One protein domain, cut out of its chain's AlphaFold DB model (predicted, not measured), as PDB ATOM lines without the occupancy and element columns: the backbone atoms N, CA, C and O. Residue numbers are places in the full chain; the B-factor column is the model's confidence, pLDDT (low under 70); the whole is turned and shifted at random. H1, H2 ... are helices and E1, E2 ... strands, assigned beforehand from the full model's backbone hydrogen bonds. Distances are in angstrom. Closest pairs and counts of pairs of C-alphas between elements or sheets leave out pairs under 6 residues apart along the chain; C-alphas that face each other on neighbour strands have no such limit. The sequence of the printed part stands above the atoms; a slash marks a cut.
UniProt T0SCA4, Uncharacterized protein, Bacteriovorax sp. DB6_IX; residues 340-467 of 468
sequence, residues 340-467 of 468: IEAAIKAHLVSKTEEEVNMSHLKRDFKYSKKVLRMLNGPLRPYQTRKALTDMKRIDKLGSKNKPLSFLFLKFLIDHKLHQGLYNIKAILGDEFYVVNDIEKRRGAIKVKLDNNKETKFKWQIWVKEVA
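Overview. This is residues 340 to 467 of the 468 residues of an uncharacterized protein of Bacteriovorax sp. DB6_IX (UniProt T0SCA4). A small, strongly twisted sheet of three strands has H1 packed on E3 towards one end of the domain, while the helical hairpin of H5 and H6 packs on the sheet from elsewhere, H6 only grazing it. H4 packs on H6 at the other end of the longest axis, and H3 lies at that end too, apart from the other helices and the strands. The printed part has 128 residues, with six named helices followed by three named strands, H1 to H6 and then E1 to E3. The sheet's order is E1, E2, E3, antiparallel throughout, and the class is mixed, helices and strands. The whole is compact, with a radius of gyration of the C-alphas of 14.1 A and spans of 40 by 33 by 33 A.

Along the chain. The strands are E1, residues 431 to 435, 13.5 A long; E2, residues 444 to 450, 19.0 A; and E3, residues 460 to 466, 17.8 A, which ends at C-alpha 466 (196.280, 209.722, 197.286). H1, residues 340 to 350, begins at C-alpha 340 (201.467, 199.843, 194.767) and is 15.1 A long. H6, residues 418 to 428, is 15.3 A long. The other helices are H2, residues 358 to 364; H3, residues 369 to 375; H4, residues 385 to 393; and H5, residues 406 to 414, which begins at C-alpha 406 (198.432, 197.388, 202.868).

Arrangement. E1, E2 and E3 form a meander, each strand the antiparallel neighbour of the one before. In the hairpin E1 and E2, N 434 and O 445 are 2.8 A apart, within hydrogen-bond range. In the hairpin E2 and E3, N 448 and O 462 are 2.9 A apart, also within range. H1 is on the sheet over E3 at a height of 8.5 A, slantwise to the strands, at 55 degrees to E3 on the local plane; the closest C-alphas, of Ile 344 and Val 463, are 6.7 A apart. H5 is on the sheet too, over none of its strands, at a height of 7.4 A. H5 and H6 touch, opposite ways at a tilt of 38 degrees, only just steep; their closest C-alphas are those of Leu 412 and Leu 421, 6.7 A apart. H4 and H6 touch, the same way at a shallow tilt of 31 degrees, with the C-alphas of Arg 385 and Asn 423 closest at 5.6 A. H2 and H5 are close but not clearly touching, at 7.0 A between the C-alphas of Lys 362 and Asp 414. Every O i to N i+4 pair is within hydrogen-bond range in H1, H3, H4, H5 and H6; in H2, 2 of 3 are.

Size, cuts and confidence. The C-alphas of Ser 350 and Gly 377, the two farthest apart, are 40.6 A apart. The printed part has no cut. The link from H4 to H5, 12 residues, is long. Mean pLDDT of the printed part is 81.2; residues 369 to 383 are under 70.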
ATOM      1  N   ILE A 340     202.360 198.798 194.263       86.69
ATOM      2  CA  ILE A 340     201.467 199.843 194.767       86.69
ATOM      3  C   ILE A 340     202.052 201.240 194.537       86.69
ATOM      4  O   ILE A 340     201.319 202.144 194.148       86.69
ATOM      5  N   GLU A 341     203.362 201.421 194.695       87.06
ATOM      6  CA  GLU A 341     204.011 202.719 194.501       87.06
ATOM      7  C   GLU A 341     204.089 203.112 193.029       87.06
ATOM      8  O   GLU A 341     203.876 204.272 192.678       87.06
ATOM      9  N   ALA A 342     204.291 202.134 192.146       86.94
ATOM     10  CA  ALA A 342     204.165 202.336 190.710       86.94
ATOM     11  C   ALA A 342     202.752 202.824 190.333       86.94
ATOM     12  O   ALA A 342     202.623 203.808 189.603       86.94
ATOM     13  N   ALA A 343     201.702 202.201 190.884       87.06
ATOM     14  CA  ALA A 343     200.313 202.607 190.651       87.06
ATOM     15  C   ALA A 343     199.999 203.994 191.243       87.06
ATOM     16  O   ALA A 343     199.313 204.800 190.619       87.06
ATOM     17  N   ILE A 344     200.552 204.324 192.413       87.50
ATOM     18  CA  ILE A 344     200.443 205.657 193.022       87.50
ATOM     19  C   ILE A 344     201.100 206.721 192.140       87.50
ATOM     20  O   ILE A 344     200.501 207.769 191.906       87.50
ATOM     21  N   LYS A 345     202.327 206.478 191.658       87.25
ATOM     22  CA  LYS A 345     203.043 207.415 190.781       87.25
ATOM     23  C   LYS A 345     202.283 207.624 189.474       87.25
ATOM     24  O   LYS A 345     202.136 208.769 189.056       87.25
ATOM     25  N   ALA A 346     201.761 206.550 188.879       86.81
ATOM     26  CA  ALA A 346     200.905 206.628 187.698       86.81
ATOM     27  C   ALA A 346     199.658 207.481 187.974       86.81
ATOM     28  O   ALA A 346     199.419 208.446 187.254       86.81
ATOM     29  N   HIS A 347     198.959 207.229 189.085       88.19
ATOM     30  CA  HIS A 347     197.754 207.967 189.467       88.19
ATOM     31  C   HIS A 347     198.029 209.458 189.713       88.19
ATOM     32  O   HIS A 347     197.230 210.313 189.344       88.19
ATOM     33  N   LEU A 348     199.175 209.807 190.307       87.31
ATOM     34  CA  LEU A 348     199.564 211.208 190.508       87.31
ATOM     35  C   LEU A 348     199.803 211.958 189.186       87.31
ATOM     36  O   LEU A 348     199.667 213.183 189.162       87.31
ATOM     37  N   VAL A 349     200.151 211.242 188.111       87.12
ATOM     38  CA  VAL A 349     200.354 211.799 186.766       87.12
ATOM     39  C   VAL A 349     199.041 211.834 185.983       87.12
ATOM     40  O   VAL A 349     198.692 212.878 185.434       87.12
ATOM     41  N   SER A 350     198.308 210.720 185.939       84.50
ATOM     42  CA  SER A 350     197.097 210.556 185.127       84.50
ATOM     43  C   SER A 350     195.843 211.152 185.774       84.50
ATOM     44  O   SER A 350     194.933 211.580 185.067       84.50
ATOM     45  N   LYS A 351     195.795 211.212 187.113       83.62
ATOM     46  CA  LYS A 351     194.611 211.535 187.936       83.62
ATOM     47  C   LYS A 351     193.398 210.634 187.664       83.62
ATOM     48  O   LYS A 351     192.286 210.970 188.068       83.62
ATOM     49  N   THR A 352     193.602 209.499 187.001       84.50
ATOM     50  CA  THR A 352     192.582 208.484 186.715       84.50
ATOM     51  C   THR A 352     192.764 207.272 187.619       84.50
ATOM     52  O   THR A 352     193.814 207.113 188.237       84.50
ATOM     53  N   GLU A 353     191.745 206.423 187.743       86.44
ATOM     54  CA  GLU A 353     191.862 205.181 188.518       86.44
ATOM     55  C   GLU A 353     192.934 204.272 187.897       86.44
ATOM     56  O   GLU A 353     192.869 203.974 186.707       86.44
ATOM     57  N   GLU A 354     193.919 203.843 188.694       91.00
ATOM     58  CA  GLU A 354     195.051 203.038 188.210       91.00
ATOM     59  C   GLU A 354     195.048 201.629 188.798       91.00
ATOM     60  O   GLU A 354     194.817 201.428 189.996       91.00
ATOM     61  N   GLU A 355     195.349 200.641 187.955       91.19
ATOM     62  CA  GLU A 355     195.388 199.232 188.339       91.19
ATOM     63  C   GLU A 355     196.706 198.871 189.041       91.19
ATOM     64  O   GLU A 355     197.803 199.089 188.517       91.19
ATOM     65  N   VAL A 356     196.624 198.227 190.209       90.69
ATOM     66  CA  VAL A 356     197.806 197.639 190.850       90.69
ATOM     67  C   VAL A 356     198.172 196.333 190.147       90.69
ATOM     68  O   VAL A 356     197.388 195.383 190.108       90.69
ATOM     69  N   ASN A 357     199.403 196.231 189.643       88.94
ATOM     70  CA  ASN A 357     199.871 195.011 188.987       88.94
ATOM     71  C   ASN A 357     200.030 193.854 189.994       88.94
ATOM     72  O   ASN A 357     201.059 193.710 190.661       88.94
ATOM     73  N   MET A 358     199.032 192.971 190.049       85.31
ATOM     74  CA  MET A 358     198.979 191.860 191.007       85.31
ATOM     75  C   MET A 358     200.088 190.813 190.809       85.31
ATOM     76  O   MET A 358     200.457 190.108 191.749       85.31
ATOM     77  N   SER A 359     200.652 190.695 189.601       84.56
ATOM     78  CA  SER A 359     201.775 189.781 189.335       84.56
ATOM     79  C   SER A 359     203.080 190.301 189.929       84.56
ATOM     80  O   SER A 359     203.894 189.516 190.426       84.56
ATOM     81  N   HIS A 360     203.265 191.620 189.892       84.50
ATOM     82  CA  HIS A 360     204.407 192.286 190.498       84.50
ATOM     83  C   HIS A 360     204.255 192.330 192.026       84.50
ATOM     84  O   HIS A 360     205.182 191.943 192.736       84.50
ATOM     85  N   LEU A 361     203.037 192.592 192.521       85.06
ATOM     86  CA  LEU A 361     202.706 192.625 193.950       85.06
ATOM     87  C   LEU A 361     203.127 191.354 194.700       85.06
ATOM     88  O   LEU A 361     203.682 191.420 195.798       85.06
ATOM     89  N   LYS A 362     202.934 190.174 194.096       81.81
ATOM     90  CA  LYS A 362     203.357 188.887 194.685       81.81
ATOM     91  C   LYS A 362     204.852 188.833 195.016       81.81
ATOM     92  O   LYS A 362     205.258 188.068 195.888       81.81
ATOM     93  N   ARG A 363     205.679 189.605 194.308       79.50
ATOM     94  CA  ARG A 363     207.142 189.604 194.440       79.50
ATOM     95  C   ARG A 363     207.660 190.681 195.395       79.50
ATOM     96  O   ARG A 363     208.761 190.500 195.906       79.50
ATOM     97  N   ASP A 364     206.877 191.726 195.666       74.50
ATOM     98  CA  ASP A 364     207.315 192.916 196.415       74.50
ATOM     99  C   ASP A 364     207.645 192.636 197.884       74.50
ATOM    100  O   ASP A 364     208.575 193.210 198.440       74.50
ATOM    101  N   PHE A 365     206.909 191.724 198.527       77.69
ATOM    102  CA  PHE A 365     207.135 191.381 199.931       77.69
ATOM    103  C   PHE A 365     206.954 189.885 200.176       77.69
ATOM    104  O   PHE A 365     205.870 189.340 199.955       77.69
ATOM    105  N   LYS A 366     208.007 189.221 200.667       77.19
ATOM    106  CA  LYS A 366     207.972 187.809 201.071       77.19
ATOM    107  C   LYS A 366     207.901 187.706 202.590       77.19
ATOM    108  O   LYS A 366     208.856 188.050 203.284       77.19
ATOM    109  N   TYR A 367     206.794 187.175 203.103       73.25
ATOM    110  CA  TYR A 367     206.654 186.900 204.528       73.25
ATOM    111  C   TYR A 367     207.668 185.835 204.963       73.25
ATOM    112  O   TYR A 367     207.754 184.752 204.380       73.25
ATOM    113  N   SER A 368     208.451 186.126 206.004       72.56
ATOM    114  CA  SER A 368     209.329 185.115 206.599       72.56
ATOM    115  C   SER A 368     208.496 184.038 207.304       72.56
ATOM    116  O   SER A 368     207.418 184.324 207.828       72.56
ATOM    117  N   LYS A 369     209.007 182.803 207.396       63.59
ATOM    118  CA  LYS A 369     208.321 181.707 208.116       63.59
ATOM    119  C   LYS A 369     207.991 182.072 209.573       63.59
ATOM    120  O   LYS A 369     206.960 181.656 210.090       63.59
ATOM    121  N   LYS A 370     208.843 182.880 210.220       57.25
ATOM    122  CA  LYS A 370     208.630 183.389 211.584       57.25
ATOM    123  C   LYS A 370     207.450 184.365 211.638       57.25
ATOM    124  O   LYS A 370     206.598 184.232 212.506       57.25
ATOM    125  N   VAL A 371     207.377 185.296 210.684       59.16
ATOM    126  CA  VAL A 371     206.266 186.252 210.563       59.16
ATOM    127  C   VAL A 371     204.964 185.514 210.252       59.16
ATOM    128  O   VAL A 371     203.981 185.746 210.933       59.16
ATOM    129  N   LEU A 372     204.961 184.538 209.342       63.44
ATOM    130  CA  LEU A 372     203.768 183.730 209.059       63.44
ATOM    131  C   LEU A 372     203.242 182.984 210.291       63.44
ATOM    132  O   LEU A 372     202.037 182.949 210.502       63.44
ATOM    133  N   ARG A 373     204.123 182.428 211.134       59.19
ATOM    134  CA  ARG A 373     203.715 181.796 212.401       59.19
ATOM    135  C   ARG A 373     203.120 182.803 213.390       59.19
ATOM    136  O   ARG A 373     202.122 182.490 214.024       59.19
ATOM    137  N   MET A 374     203.693 184.004 213.478       55.03
ATOM    138  CA  MET A 374     203.188 185.081 214.343       55.03
ATOM    139  C   MET A 374     201.904 185.733 213.820       55.03
ATOM    140  O   MET A 374     201.151 186.281 214.607       55.03
ATOM    141  N   LEU A 375     201.650 185.689 212.511       55.69
ATOM    142  CA  LEU A 375     200.479 186.298 211.880       55.69
ATOM    143  C   LEU A 375     199.305 185.316 211.768       55.69
ATOM    144  O   LEU A 375     198.159 185.711 211.955       55.69
ATOM    145  N   ASN A 376     199.567 184.028 211.523       55.19
ATOM    146  CA  ASN A 376     198.517 183.036 211.287       55.19
ATOM    147  C   ASN A 376     197.632 182.733 212.502       55.19
ATOM    148  O   ASN A 376     196.571 182.173 212.285       55.19
ATOM    149  N   GLY A 377     198.011 183.065 213.736       57.12
ATOM    150  CA  GLY A 377     197.125 182.931 214.903       57.12
ATOM    151  C   GLY A 377     196.425 184.254 215.248       57.12
ATOM    152  O   GLY A 377     195.226 184.388 215.004       57.12
ATOM    153  N   PRO A 378     197.175 185.259 215.737       51.34
ATOM    154  CA  PRO A 378     196.646 186.536 216.219       51.34
ATOM    155  C   PRO A 378     195.879 187.384 215.202       51.34
ATOM    156  O   PRO A 378     195.030 188.155 215.622       51.34
ATOM    157  N   LEU A 379     196.131 187.286 213.886       57.47
ATOM    158  CA  LEU A 379     195.397 188.091 212.890       57.47
ATOM    159  C   LEU A 379     194.021 187.522 212.523       57.47
ATOM    160  O   LEU A 379     193.286 188.144 211.756       57.47
ATOM    161  N   ARG A 380     193.671 186.319 212.987       58.53
ATOM    162  CA  ARG A 380     192.409 185.667 212.609       58.53
ATOM    163  C   ARG A 380     191.169 186.350 213.207       58.53
ATOM    164  O   ARG A 380     190.233 186.576 212.442       58.53
ATOM    165  N   PRO A 381     191.156 186.773 214.486       55.88
ATOM    166  CA  PRO A 381     190.048 187.550 215.048       55.88
ATOM    167  C   PRO A 381     189.779 188.853 214.282       55.88
ATOM    168  O   PRO A 381     188.624 189.177 214.017       55.88
ATOM    169  N   TYR A 382     190.838 189.525 213.806       60.59
ATOM    170  CA  TYR A 382     190.785 190.772 213.024       60.59
ATOM    171  C   TYR A 382     190.170 190.612 211.621       60.59
ATOM    172  O   TYR A 382     189.966 191.599 210.921       60.59
ATOM    173  N   GLN A 383     189.879 189.383 211.180       67.75
ATOM    174  CA  GLN A 383     189.211 189.098 209.902       67.75
ATOM    175  C   GLN A 383     187.708 188.845 210.062       67.75
ATOM    176  O   GLN A 383     186.991 188.728 209.065       67.75
ATOM    177  N   THR A 384     187.219 188.719 211.299       75.44
ATOM    178  CA  THR A 384     185.801 188.472 211.570       75.44
ATOM    179  C   THR A 384     184.977 189.729 211.335       75.44
ATOM    180  O   THR A 384     185.462 190.855 211.478       75.44
ATOM    181  N   ARG A 385     183.692 189.552 211.005       74.44
ATOM    182  CA  ARG A 385     182.797 190.699 210.823       74.44
ATOM    183  C   ARG A 385     182.655 191.528 212.096       74.44
ATOM    184  O   ARG A 385     182.625 192.749 212.018       74.44
ATOM    185  N   LYS A 386     182.597 190.869 213.253       72.25
ATOM    186  CA  LYS A 386     182.458 191.526 214.554       72.25
ATOM    187  C   LYS A 386     183.650 192.442 214.835       72.25
ATOM    188  O   LYS A 386     183.455 193.645 214.961       72.25
ATOM    189  N   ALA A 387     184.873 191.910 214.776       71.38
ATOM    190  CA  ALA A 387     186.082 192.693 215.028       71.38
ATOM    191  C   ALA A 387     186.249 193.858 214.041       71.38
ATOM    192  O   ALA A 387     186.535 194.976 214.451       71.38
ATOM    193  N   LEU A 388     186.011 193.627 212.744       75.88
ATOM    194  CA  LEU A 388     186.083 194.688 211.736       75.88
ATOM    195  C   LEU A 388     185.002 195.760 211.937       75.88
ATOM    196  O   LEU A 388     185.252 196.934 211.673       75.88
ATOM    197  N   THR A 389     183.813 195.381 212.409       78.00
ATOM    198  CA  THR A 389     182.732 196.328 212.731       78.00
ATOM    199  C   THR A 389     183.097 197.166 213.950       78.00
ATOM    200  O   THR A 389     182.931 198.386 213.920       78.00
ATOM    201  N   ASP A 390     183.649 196.536 214.986       78.62
ATOM    202  CA  ASP A 390     184.107 197.223 216.190       78.62
ATOM    203  C   ASP A 390     185.269 198.172 215.878       78.62
ATOM    204  O   ASP A 390     185.187 199.349 216.216       78.62
ATOM    205  N   MET A 391     186.265 197.744 215.100       76.50
ATOM    206  CA  MET A 391     187.376 198.602 214.653       76.50
ATOM    207  C   MET A 391     186.915 199.723 213.717       76.50
ATOM    208  O   MET A 391     187.444 200.832 213.755       76.50
ATOM    209  N   LYS A 392     185.909 199.490 212.864       83.44
ATOM    210  CA  LYS A 392     185.325 200.563 212.044       83.44
ATOM    211  C   LYS A 392     184.621 201.603 212.920       83.44
ATOM    212  O   LYS A 392     184.739 202.797 212.658       83.44
ATOM    213  N   ARG A 393     183.879 201.161 213.938       84.69
ATOM    214  CA  ARG A 393     183.073 202.028 214.808       84.69
ATOM    215  C   ARG A 393     183.922 202.789 215.831       84.69
ATOM    216  O   ARG A 393     183.718 203.987 215.996       84.69
ATOM    217  N   ILE A 394     184.840 202.094 216.498       78.75
ATOM    218  CA  ILE A 394     185.651 202.598 217.614       78.75
ATOM    219  C   ILE A 394     186.934 203.237 217.068       78.75
ATOM    220  O   ILE A 394     187.161 204.431 217.256       78.75
ATOM    221  N   ASP A 395     187.707 202.486 216.280       74.12
ATOM    222  CA  ASP A 395     189.018 202.925 215.777       74.12
ATOM    223  C   ASP A 395     188.955 203.679 214.445       74.12
ATOM    224  O   ASP A 395     189.984 204.120 213.930       74.12
ATOM    225  N   LYS A 396     187.764 203.841 213.853       85.94
ATOM    226  CA  LYS A 396     187.567 204.460 212.528       85.94
ATOM    227  C   LYS A 396     188.398 203.780 211.430       85.94
ATOM    228  O   LYS A 396     188.881 204.455 210.513       85.94
ATOM    229  N   LEU A 397     188.576 202.460 211.521       85.88
ATOM    230  CA  LEU A 397     189.351 201.659 210.572       85.88
ATOM    231  C   LEU A 397     188.890 201.884 209.124       85.88
ATOM    232  O   LEU A 397     187.695 201.903 208.833       85.88
ATOM    233  N   GLY A 398     189.850 202.044 208.210       81.94
ATOM    234  CA  GLY A 398     189.590 202.276 206.786       81.94
ATOM    235  C   GLY A 398     189.262 203.730 206.436       81.94
ATOM    236  O   GLY A 398     188.988 204.026 205.273       81.94
ATOM    237  N   SER A 399     189.308 204.645 207.410       88.75
ATOM    238  CA  SER A 399     189.188 206.090 207.187       88.75
ATOM    239  C   SER A 399     190.541 206.738 206.877       88.75
ATOM    240  O   SER A 399     191.598 206.164 207.128       88.75
ATOM    241  N   LYS A 400     190.518 207.988 206.397       87.19
ATOM    242  CA  LYS A 400     191.728 208.785 206.133       87.19
ATOM    243  C   LYS A 400     192.648 208.916 207.360       87.19
ATOM    244  O   LYS A 400     193.864 208.932 207.206       87.19
ATOM    245  N   ASN A 401     192.076 208.982 208.566       83.19
ATOM    246  CA  ASN A 401     192.829 209.158 209.814       83.19
ATOM    247  C   ASN A 401     193.395 207.836 210.355       83.19
ATOM    248  O   ASN A 401     194.400 207.840 211.065       83.19
ATOM    249  N   LYS A 402     192.731 206.716 210.051       85.44
ATOM    250  CA  LYS A 402     193.090 205.370 210.515       85.44
ATOM    251  C   LYS A 402     192.990 204.379 209.344       85.44
ATOM    252  O   LYS A 402     192.058 203.571 209.288       85.44
ATOM    253  N   PRO A 403     193.919 204.474 208.373       86.62
ATOM    254  CA  PRO A 403     193.922 203.621 207.193       86.62
ATOM    255  C   PRO A 403     194.295 202.173 207.536       86.62
ATOM    256  O   PRO A 403     195.040 201.908 208.478       86.62
ATOM    257  N   LEU A 404     193.797 201.229 206.739       86.50
ATOM    258  CA  LEU A 404     194.127 199.811 206.857       86.50
ATOM    259  C   LEU A 404     195.558 199.535 206.359       86.50
ATOM    260  O   LEU A 404     196.002 200.098 205.360       86.50
ATOM    261  N   SER A 405     196.282 198.622 207.002       86.38
ATOM    262  CA  SER A 405     197.611 198.215 206.529       86.38
ATOM    263  C   SER A 405     197.551 197.543 205.150       86.38
ATOM    264  O   SER A 405     196.857 196.537 204.965       86.38
ATOM    265  N   PHE A 406     198.332 198.033 204.182       85.75
ATOM    266  CA  PHE A 406     198.432 197.388 202.868       85.75
ATOM    267  C   PHE A 406     199.136 196.026 202.943       85.75
ATOM    268  O   PHE A 406     198.779 195.098 202.217       85.75
ATOM    269  N   LEU A 407     200.090 195.860 203.868       83.00
ATOM    270  CA  LEU A 407     200.731 194.566 204.126       83.00
ATOM    271  C   LEU A 407     199.732 193.519 204.622       83.00
ATOM    272  O   LEU A 407     199.862 192.343 204.279       83.00
ATOM    273  N   PHE A 408     198.740 193.932 205.410       82.62
ATOM    274  CA  PHE A 408     197.665 193.046 205.840       82.62
ATOM    275  C   PHE A 408     196.750 192.663 204.670       82.62
ATOM    276  O   PHE A 408     196.479 191.482 204.467       82.62
ATOM    277  N   LEU A 409     196.353 193.627 203.834       84.94
ATOM    278  CA  LEU A 409     195.550 193.349 202.638       84.94
ATOM    279  C   LEU A 409     196.272 192.391 201.673       84.94
ATOM    280  O   LEU A 409     195.687 191.415 201.200       84.94
ATOM    281  N   LYS A 410     197.571 192.616 201.443       85.00
ATOM    282  CA  LYS A 410     198.436 191.730 200.653       85.00
ATOM    283  C   LYS A 410     198.496 190.319 201.238       85.00
ATOM    284  O   LYS A 410     198.396 189.350 200.490       85.00
ATOM    285  N   PHE A 411     198.620 190.200 202.559       82.69
ATOM    286  CA  PHE A 411     198.664 188.909 203.246       82.69
ATOM    287  C   PHE A 411     197.394 188.094 202.973       82.69
ATOM    288  O   PHE A 411     197.483 186.924 202.603       82.69
ATOM    289  N   LEU A 412     196.219 188.721 203.077       82.44
ATOM    290  CA  LEU A 412     194.946 188.050 202.804       82.44
ATOM    291  C   LEU A 412     194.850 187.557 201.350       82.44
ATOM    292  O   LEU A 412     194.365 186.452 201.103       82.44
ATOM    293  N   ILE A 413     195.347 188.346 200.393       86.56
ATOM    294  CA  ILE A 413     195.342 187.993 198.966       86.56
ATOM    295  C   ILE A 413     196.324 186.854 198.668       86.56
ATOM    296  O   ILE A 413     195.947 185.872 198.022       86.56
ATOM    297  N   ASP A 414     197.563 186.944 199.155       82.44
ATOM    298  CA  ASP A 414     198.607 185.944 198.904       82.44
ATOM    299  C   ASP A 414     198.250 184.571 199.486       82.44
ATOM    300  O   ASP A 414     198.528 183.540 198.870       82.44
ATOM    301  N   HIS A 415     197.602 184.559 200.654       80.62
ATOM    302  CA  HIS A 415     197.196 183.343 201.359       80.62
ATOM    303  C   HIS A 415     195.774 182.874 201.026       80.62
ATOM    304  O   HIS A 415     195.287 181.936 201.655       80.62
ATOM    305  N   LYS A 416     195.115 183.475 200.024       82.25
ATOM    306  CA  LYS A 416     193.756 183.114 199.574       82.25
ATOM    307  C   LYS A 416     192.703 183.140 200.694       82.25
ATOM    308  O   LYS A 416     191.759 182.355 200.692       82.25
ATOM    309  N   LEU A 417     192.828 184.074 201.635       80.31
ATOM    310  CA  LEU A 417     191.886 184.260 202.742       80.31
ATOM    311  C   LEU A 417     190.654 185.048 202.268       80.31
ATOM    312  O   LEU A 417     190.413 186.188 202.667       80.31
ATOM    313  N   HIS A 418     189.878 184.435 201.370       83.06
ATOM    314  CA  HIS A 418     188.749 185.071 200.686       83.06
ATOM    315  C   HIS A 418     187.680 185.586 201.651       83.06
ATOM    316  O   HIS A 418     187.157 186.678 201.444       83.06
ATOM    317  N   GLN A 419     187.414 184.855 202.735       75.75
ATOM    318  CA  GLN A 419     186.437 185.265 203.742       75.75
ATOM    319  C   GLN A 419     186.822 186.587 204.422       75.75
ATOM    320  O   GLN A 419     185.973 187.458 204.595       75.75
ATOM    321  N   GLY A 420     188.106 186.775 204.746       77.56
ATOM    322  CA  GLY A 420     188.602 188.028 205.319       77.56
ATOM    323  C   GLY A 420     188.433 189.203 204.354       77.56
ATOM    324  O   GLY A 420     187.974 190.269 204.754       77.56
ATOM    325  N   LEU A 421     188.716 188.992 203.065       84.19
ATOM    326  CA  LEU A 421     188.542 190.012 202.023       84.19
ATOM    327  C   LEU A 421     187.066 190.379 201.807       84.19
ATOM    328  O   LEU A 421     186.740 191.561 201.707       84.19
ATOM    329  N   TYR A 422     186.161 189.395 201.804       83.88
ATOM    330  CA  TYR A 422     184.721 189.651 201.731       83.88
ATOM    331  C   TYR A 422     184.190 190.375 202.968       83.88
ATOM    332  O   TYR A 422     183.352 191.261 202.830       83.88
ATOM    333  N   ASN A 423     184.685 190.049 204.165       80.88
ATOM    334  CA  ASN A 423     184.291 190.747 205.388       80.88
ATOM    335  C   ASN A 423     184.767 192.204 205.392       80.88
ATOM    336  O   ASN A 423     183.991 193.089 205.747       80.88
ATOM    337  N   ILE A 424     186.000 192.464 204.940       83.31
ATOM    338  CA  ILE A 424     186.516 193.827 204.755       83.31
ATOM    339  C   ILE A 424     185.622 194.597 203.782       83.31
ATOM    340  O   ILE A 424     185.162 195.682 204.126       83.31
ATOM    341  N   LYS A 425     185.319 194.017 202.615       87.69
ATOM    342  CA  LYS A 425     184.453 194.641 201.607       87.69
ATOM    343  C   LYS A 425     183.041 194.908 202.142       87.69
ATOM    344  O   LYS A 425     182.512 195.996 201.963       87.69
ATOM    345  N   ALA A 426     182.445 193.952 202.854       79.44
ATOM    346  CA  ALA A 426     181.104 194.095 203.421       79.44
ATOM    347  C   ALA A 426     181.017 195.197 204.493       79.44
ATOM    348  O   ALA A 426     179.973 195.828 204.638       79.44
ATOM    349  N   ILE A 427     182.094 195.420 205.254       84.12
ATOM    350  CA  ILE A 427     182.087 196.340 206.397       84.12
ATOM    351  C   ILE A 427     182.617 197.713 206.021       84.12
ATOM    352  O   ILE A 427     181.985 198.715 206.348       84.12
ATOM    353  N   LEU A 428     183.769 197.791 205.358       85.25
ATOM    354  CA  LEU A 428     184.377 199.060 204.955       85.25
ATOM    355  C   LEU A 428     183.775 199.600 203.651       85.25
ATOM    356  O   LEU A 428     183.820 200.806 203.432       85.25
ATOM    357  N   GLY A 429     183.147 198.736 202.850       88.38
ATOM    358  CA  GLY A 429     182.667 199.036 201.507       88.38
ATOM    359  C   GLY A 429     183.687 198.655 200.434       88.38
ATOM    360  O   GLY A 429     184.776 198.151 200.717       88.38
ATOM    361  N   ASP A 430     183.329 198.924 199.181       89.12
ATOM    362  CA  ASP A 430     184.174 198.638 198.016       89.12
ATOM    363  C   ASP A 430     185.407 199.551 197.955       89.12
ATOM    364  O   ASP A 430     186.409 199.188 197.340       89.12
ATOM    365  N   GLU A 431     185.340 200.713 198.616       93.62
ATOM    366  CA  GLU A 431     186.395 201.721 198.668       93.62
ATOM    367  C   GLU A 431     186.753 202.083 200.112       93.62
ATOM    368  O   GLU A 431     185.886 202.448 200.904       93.62
ATOM    369  N   PHE A 432     188.042 202.056 200.443       93.06
ATOM    370  CA  PHE A 432     188.541 202.404 201.776       93.06
ATOM    371  C   PHE A 432     189.993 202.892 201.715       93.06
ATOM    372  O   PHE A 432     190.679 202.731 200.706       93.06
ATOM    373  N   TYR A 433     190.471 203.518 202.792       92.69
ATOM    374  CA  TYR A 433     191.843 204.019 202.867       92.69
ATOM    375  C   TYR A 433     192.812 202.951 203.386       92.69
ATOM    376  O   TYR A 433     192.544 202.288 204.390       92.69
ATOM    377  N   VAL A 434     193.967 202.835 202.729       90.38
ATOM    378  CA  VAL A 434     195.104 201.993 203.119       90.38
ATOM    379  C   VAL A 434     196.382 202.807 203.297       90.38
ATOM    380  O   VAL A 434     196.523 203.893 202.740       90.38
ATOM    381  N   VAL A 435     197.330 202.281 204.066       89.38
ATOM    382  CA  VAL A 435     198.677 202.839 204.220       89.38
ATOM    383  C   VAL A 435     199.704 201.886 203.618       89.38
ATOM    384  O   VAL A 435     199.641 200.672 203.815       89.38
ATOM    385  N   ASN A 436     200.646 202.428 202.841       85.88
ATOM    386  CA  ASN A 436     201.707 201.637 202.225       85.88
ATOM    387  C   ASN A 436     202.835 201.372 203.240       85.88
ATOM    388  O   ASN A 436     203.819 202.110 203.327       85.88
ATOM    389  N   ASP A 437     202.681 200.288 204.001       80.94
ATOM    390  CA  ASP A 437     203.659 199.845 205.002       80.94
ATOM    391  C   ASP A 437     204.915 199.190 204.403       80.94
ATOM    392  O   ASP A 437     205.907 199.023 205.114       80.94
ATOM    393  N   ILE A 438     204.901 198.822 203.113       79.19
ATOM    394  CA  ILE A 438     206.054 198.201 202.436       79.19
ATOM    395  C   ILE A 438     207.204 199.213 202.357       79.19
ATOM    396  O   ILE A 438     208.342 198.889 202.689       79.19
ATOM    397  N   GLU A 439     206.881 200.456 202.002       77.81
ATOM    398  CA  GLU A 439     207.838 201.565 201.873       77.81
ATOM    399  C   GLU A 439     207.704 202.594 203.011       77.81
ATOM    400  O   GLU A 439     208.346 203.642 202.996       77.81
ATOM    401  N   LYS A 440     206.893 202.286 204.036       76.62
ATOM    402  CA  LYS A 440     206.660 203.125 205.229       76.62
ATOM    403  C   LYS A 440     206.155 204.534 204.898       76.62
ATOM    404  O   LYS A 440     206.518 205.515 205.558       76.62
ATOM    405  N   ARG A 441     205.299 204.644 203.881       79.06
ATOM    406  CA  ARG A 441     204.673 205.909 203.492       79.06
ATOM    407  C   ARG A 441     203.651 206.328 204.551       79.06
ATOM    408  O   ARG A 441     202.865 205.510 205.005       79.06
ATOM    409  N   ARG A 442     203.641 207.610 204.929       73.44
ATOM    410  CA  ARG A 442     202.737 208.137 205.975       73.44
ATOM    411  C   ARG A 442     201.354 208.568 205.466       73.44
ATOM    412  O   ARG A 442     200.453 208.745 206.275       73.44
ATOM    413  N   GLY A 443     201.191 208.750 204.154       82.44
ATOM    414  CA  GLY A 443     199.937 209.202 203.545       82.44
ATOM    415  C   GLY A 443     198.936 208.065 203.331       82.44
ATOM    416  O   GLY A 443     199.321 206.968 202.921       82.44
ATOM    417  N   ALA A 444     197.656 208.343 203.587       88.25
ATOM    418  CA  ALA A 444     196.560 207.418 203.317       88.25
ATOM    419  C   ALA A 444     196.226 207.385 201.815       88.25
ATOM    420  O   ALA A 444     196.160 208.413 201.146       88.25
ATOM    421  N   ILE A 445     195.984 206.198 201.276       91.50
ATOM    422  CA  ILE A 445     195.677 205.971 199.863       91.50
ATOM    423  C   ILE A 445     194.287 205.356 199.790       91.50
ATOM    424  O   ILE A 445     194.053 204.307 200.383       91.50
ATOM    425  N   LYS A 446     193.354 205.986 199.081       92.75
ATOM    426  CA  LYS A 446     192.039 205.399 198.837       92.75
ATOM    427  C   LYS A 446     192.170 204.343 197.749       92.75
ATOM    428  O   LYS A 446     192.600 204.647 196.633       92.75
ATOM    429  N   VAL A 447     191.792 203.115 198.079       94.19
ATOM    430  CA  VAL A 447     191.810 201.981 197.157       94.19
ATOM    431  C   VAL A 447     190.418 201.403 196.981       94.19
ATOM    432  O   VAL A 447     189.590 201.487 197.887       94.19
ATOM    433  N   LYS A 448     190.183 200.795 195.818       93.75
ATOM    434  CA  LYS A 448     189.002 199.979 195.538       93.75
ATOM    435  C   LYS A 448     189.395 198.510 195.447       93.75
ATOM    436  O   LYS A 448     190.385 198.184 194.788       93.75
ATOM    437  N   LEU A 449     188.624 197.641 196.095       92.81
ATOM    438  CA  LEU A 449     188.841 196.194 196.099       92.81
ATOM    439  C   LEU A 449     187.735 195.474 195.311       92.81
ATOM    440  O   LEU A 449     186.598 195.349 195.775       92.81
ATOM    441  N   ASP A 450     188.092 194.938 194.142       90.38
ATOM    442  CA  ASP A 450     187.154 194.280 193.231       90.38
ATOM    443  C   ASP A 450     187.395 192.777 193.096       90.38
ATOM    444  O   ASP A 450     188.523 192.284 193.090       90.38
ATOM    445  N   ASN A 451     186.289 192.046 192.979       87.56
ATOM    446  CA  ASN A 451     186.249 190.621 192.684       87.56
ATOM    447  C   ASN A 451     184.927 190.330 191.960       87.56
ATOM    448  O   ASN A 451     183.915 190.029 192.592       87.56
ATOM    449  N   ASN A 452     184.907 190.541 190.644       84.94
ATOM    450  CA  ASN A 452     183.703 190.475 189.820       84.94
ATOM    451  C   ASN A 452     183.968 189.683 188.521       84.94
ATOM    452  O   ASN A 452     185.036 189.097 188.318       84.94
ATOM    453  N   LYS A 453     182.974 189.646 187.624       79.69
ATOM    454  CA  LYS A 453     183.083 188.952 186.333       79.69
ATOM    455  C   LYS A 453     184.184 189.546 185.438       79.69
ATOM    456  O   LYS A 453     184.838 188.796 184.718       79.69
ATOM    457  N   GLU A 454     184.417 190.856 185.512       80.75
ATOM    458  CA  GLU A 454     185.440 191.571 184.736       80.75
ATOM    459  C   GLU A 454     186.852 191.181 185.192       80.75
ATOM    460  O   GLU A 454     187.720 190.911 184.363       80.75
ATOM    461  N   THR A 455     187.058 191.004 186.501       80.75
ATOM    462  CA  THR A 455     188.325 190.512 187.066       80.75
ATOM    463  C   THR A 455     188.468 188.985 187.008       80.75
ATOM    464  O   THR A 455     189.414 188.421 187.566       80.75
ATOM    465  N   LYS A 456     187.547 188.278 186.331       85.12
ATOM    466  CA  LYS A 456     187.481 186.803 186.270       85.12
ATOM    467  C   LYS A 456     187.483 186.158 187.662       85.12
ATOM    468  O   LYS A 456     188.151 185.145 187.875       85.12
ATOM    469  N   PHE A 457     186.764 186.769 188.601       77.88
ATOM    470  CA  PHE A 457     186.675 186.350 190.000       77.88
ATOM    471  C   PHE A 457     188.030 186.286 190.730       77.88
ATOM    472  O   PHE A 457     188.254 185.451 191.613       77.88
ATOM    473  N   LYS A 458     188.971 187.153 190.339       85.88
ATOM    474  CA  LYS A 458     190.238 187.362 191.048       85.88
ATOM    475  C   LYS A 458     190.206 188.708 191.756       85.88
ATOM    476  O   LYS A 458     189.680 189.682 191.222       85.88
ATOM    477  N   TRP A 459     190.792 188.748 192.949       88.44
ATOM    478  CA  TRP A 459     190.948 189.983 193.711       88.44
ATOM    479  C   TRP A 459     191.869 190.949 192.968       88.44
ATOM    480  O   TRP A 459     193.014 190.598 192.677       88.44
ATOM    481  N   GLN A 460     191.354 192.143 192.695       92.19
ATOM    482  CA  GLN A 460     192.051 193.234 192.026       92.19
ATOM    483  C   GLN A 460     191.980 194.496 192.887       92.19
ATOM    484  O   GLN A 460     190.953 194.769 193.514       92.19
ATOM    485  N   ILE A 461     193.080 195.249 192.931       92.94
ATOM    486  CA  ILE A 461     193.177 196.507 193.676       92.94
ATOM    487  C   ILE A 461     193.352 197.653 192.683       92.94
ATOM    488  O   ILE A 461     194.178 197.567 191.772       92.94
ATOM    489  N   TRP A 462     192.604 198.729 192.907       92.94
ATOM    490  CA  TRP A 462     192.697 199.975 192.149       92.94
ATOM    491  C   TRP A 462     193.045 201.135 193.075       92.94
ATOM    492  O   TRP A 462     192.512 201.214 194.184       92.94
ATOM    493  N   VAL A 463     193.911 202.044 192.633       92.19
ATOM    494  CA  VAL A 463     194.226 203.292 193.342       92.19
ATOM    495  C   VAL A 463     193.310 204.396 192.822       92.19
ATOM    496  O   VAL A 463     193.293 204.666 191.623       92.19
ATOM    497  N   LYS A 464     192.551 205.033 193.725       90.38
ATOM    498  CA  LYS A 464     191.576 206.083 193.379       90.38
ATOM    499  C   LYS A 464     191.951 207.478 193.853       90.38
ATOM    500  O   LYS A 464     191.599 208.454 193.204       90.38
ATOM    501  N   GLU A 465     192.584 207.582 195.015       88.62
ATOM    502  CA  GLU A 465     192.954 208.870 195.599       88.62
ATOM    503  C   GLU A 465     194.207 208.697 196.453       88.62
ATOM    504  O   GLU A 465     194.374 207.694 197.149       88.62
ATOM    505  N   VAL A 466     195.080 209.697 196.451       86.19
ATOM    506  CA  VAL A 466     196.280 209.722 197.286       86.19
ATOM    507  C   VAL A 466     196.208 210.948 198.187       86.19
ATOM    508  O   VAL A 466     196.426 212.071 197.731       86.19
ATOM    509  N   ALA A 467     195.913 210.741 199.472       77.62
ATOM    510  CA  ALA A 467     195.965 211.819 200.447       77.62
ATOM    511  C   ALA A 467     197.426 212.182 200.744       77.62
ATOM    512  O   ALA A 467     198.262 211.304 200.981       77.62
TER     513      ALA A 467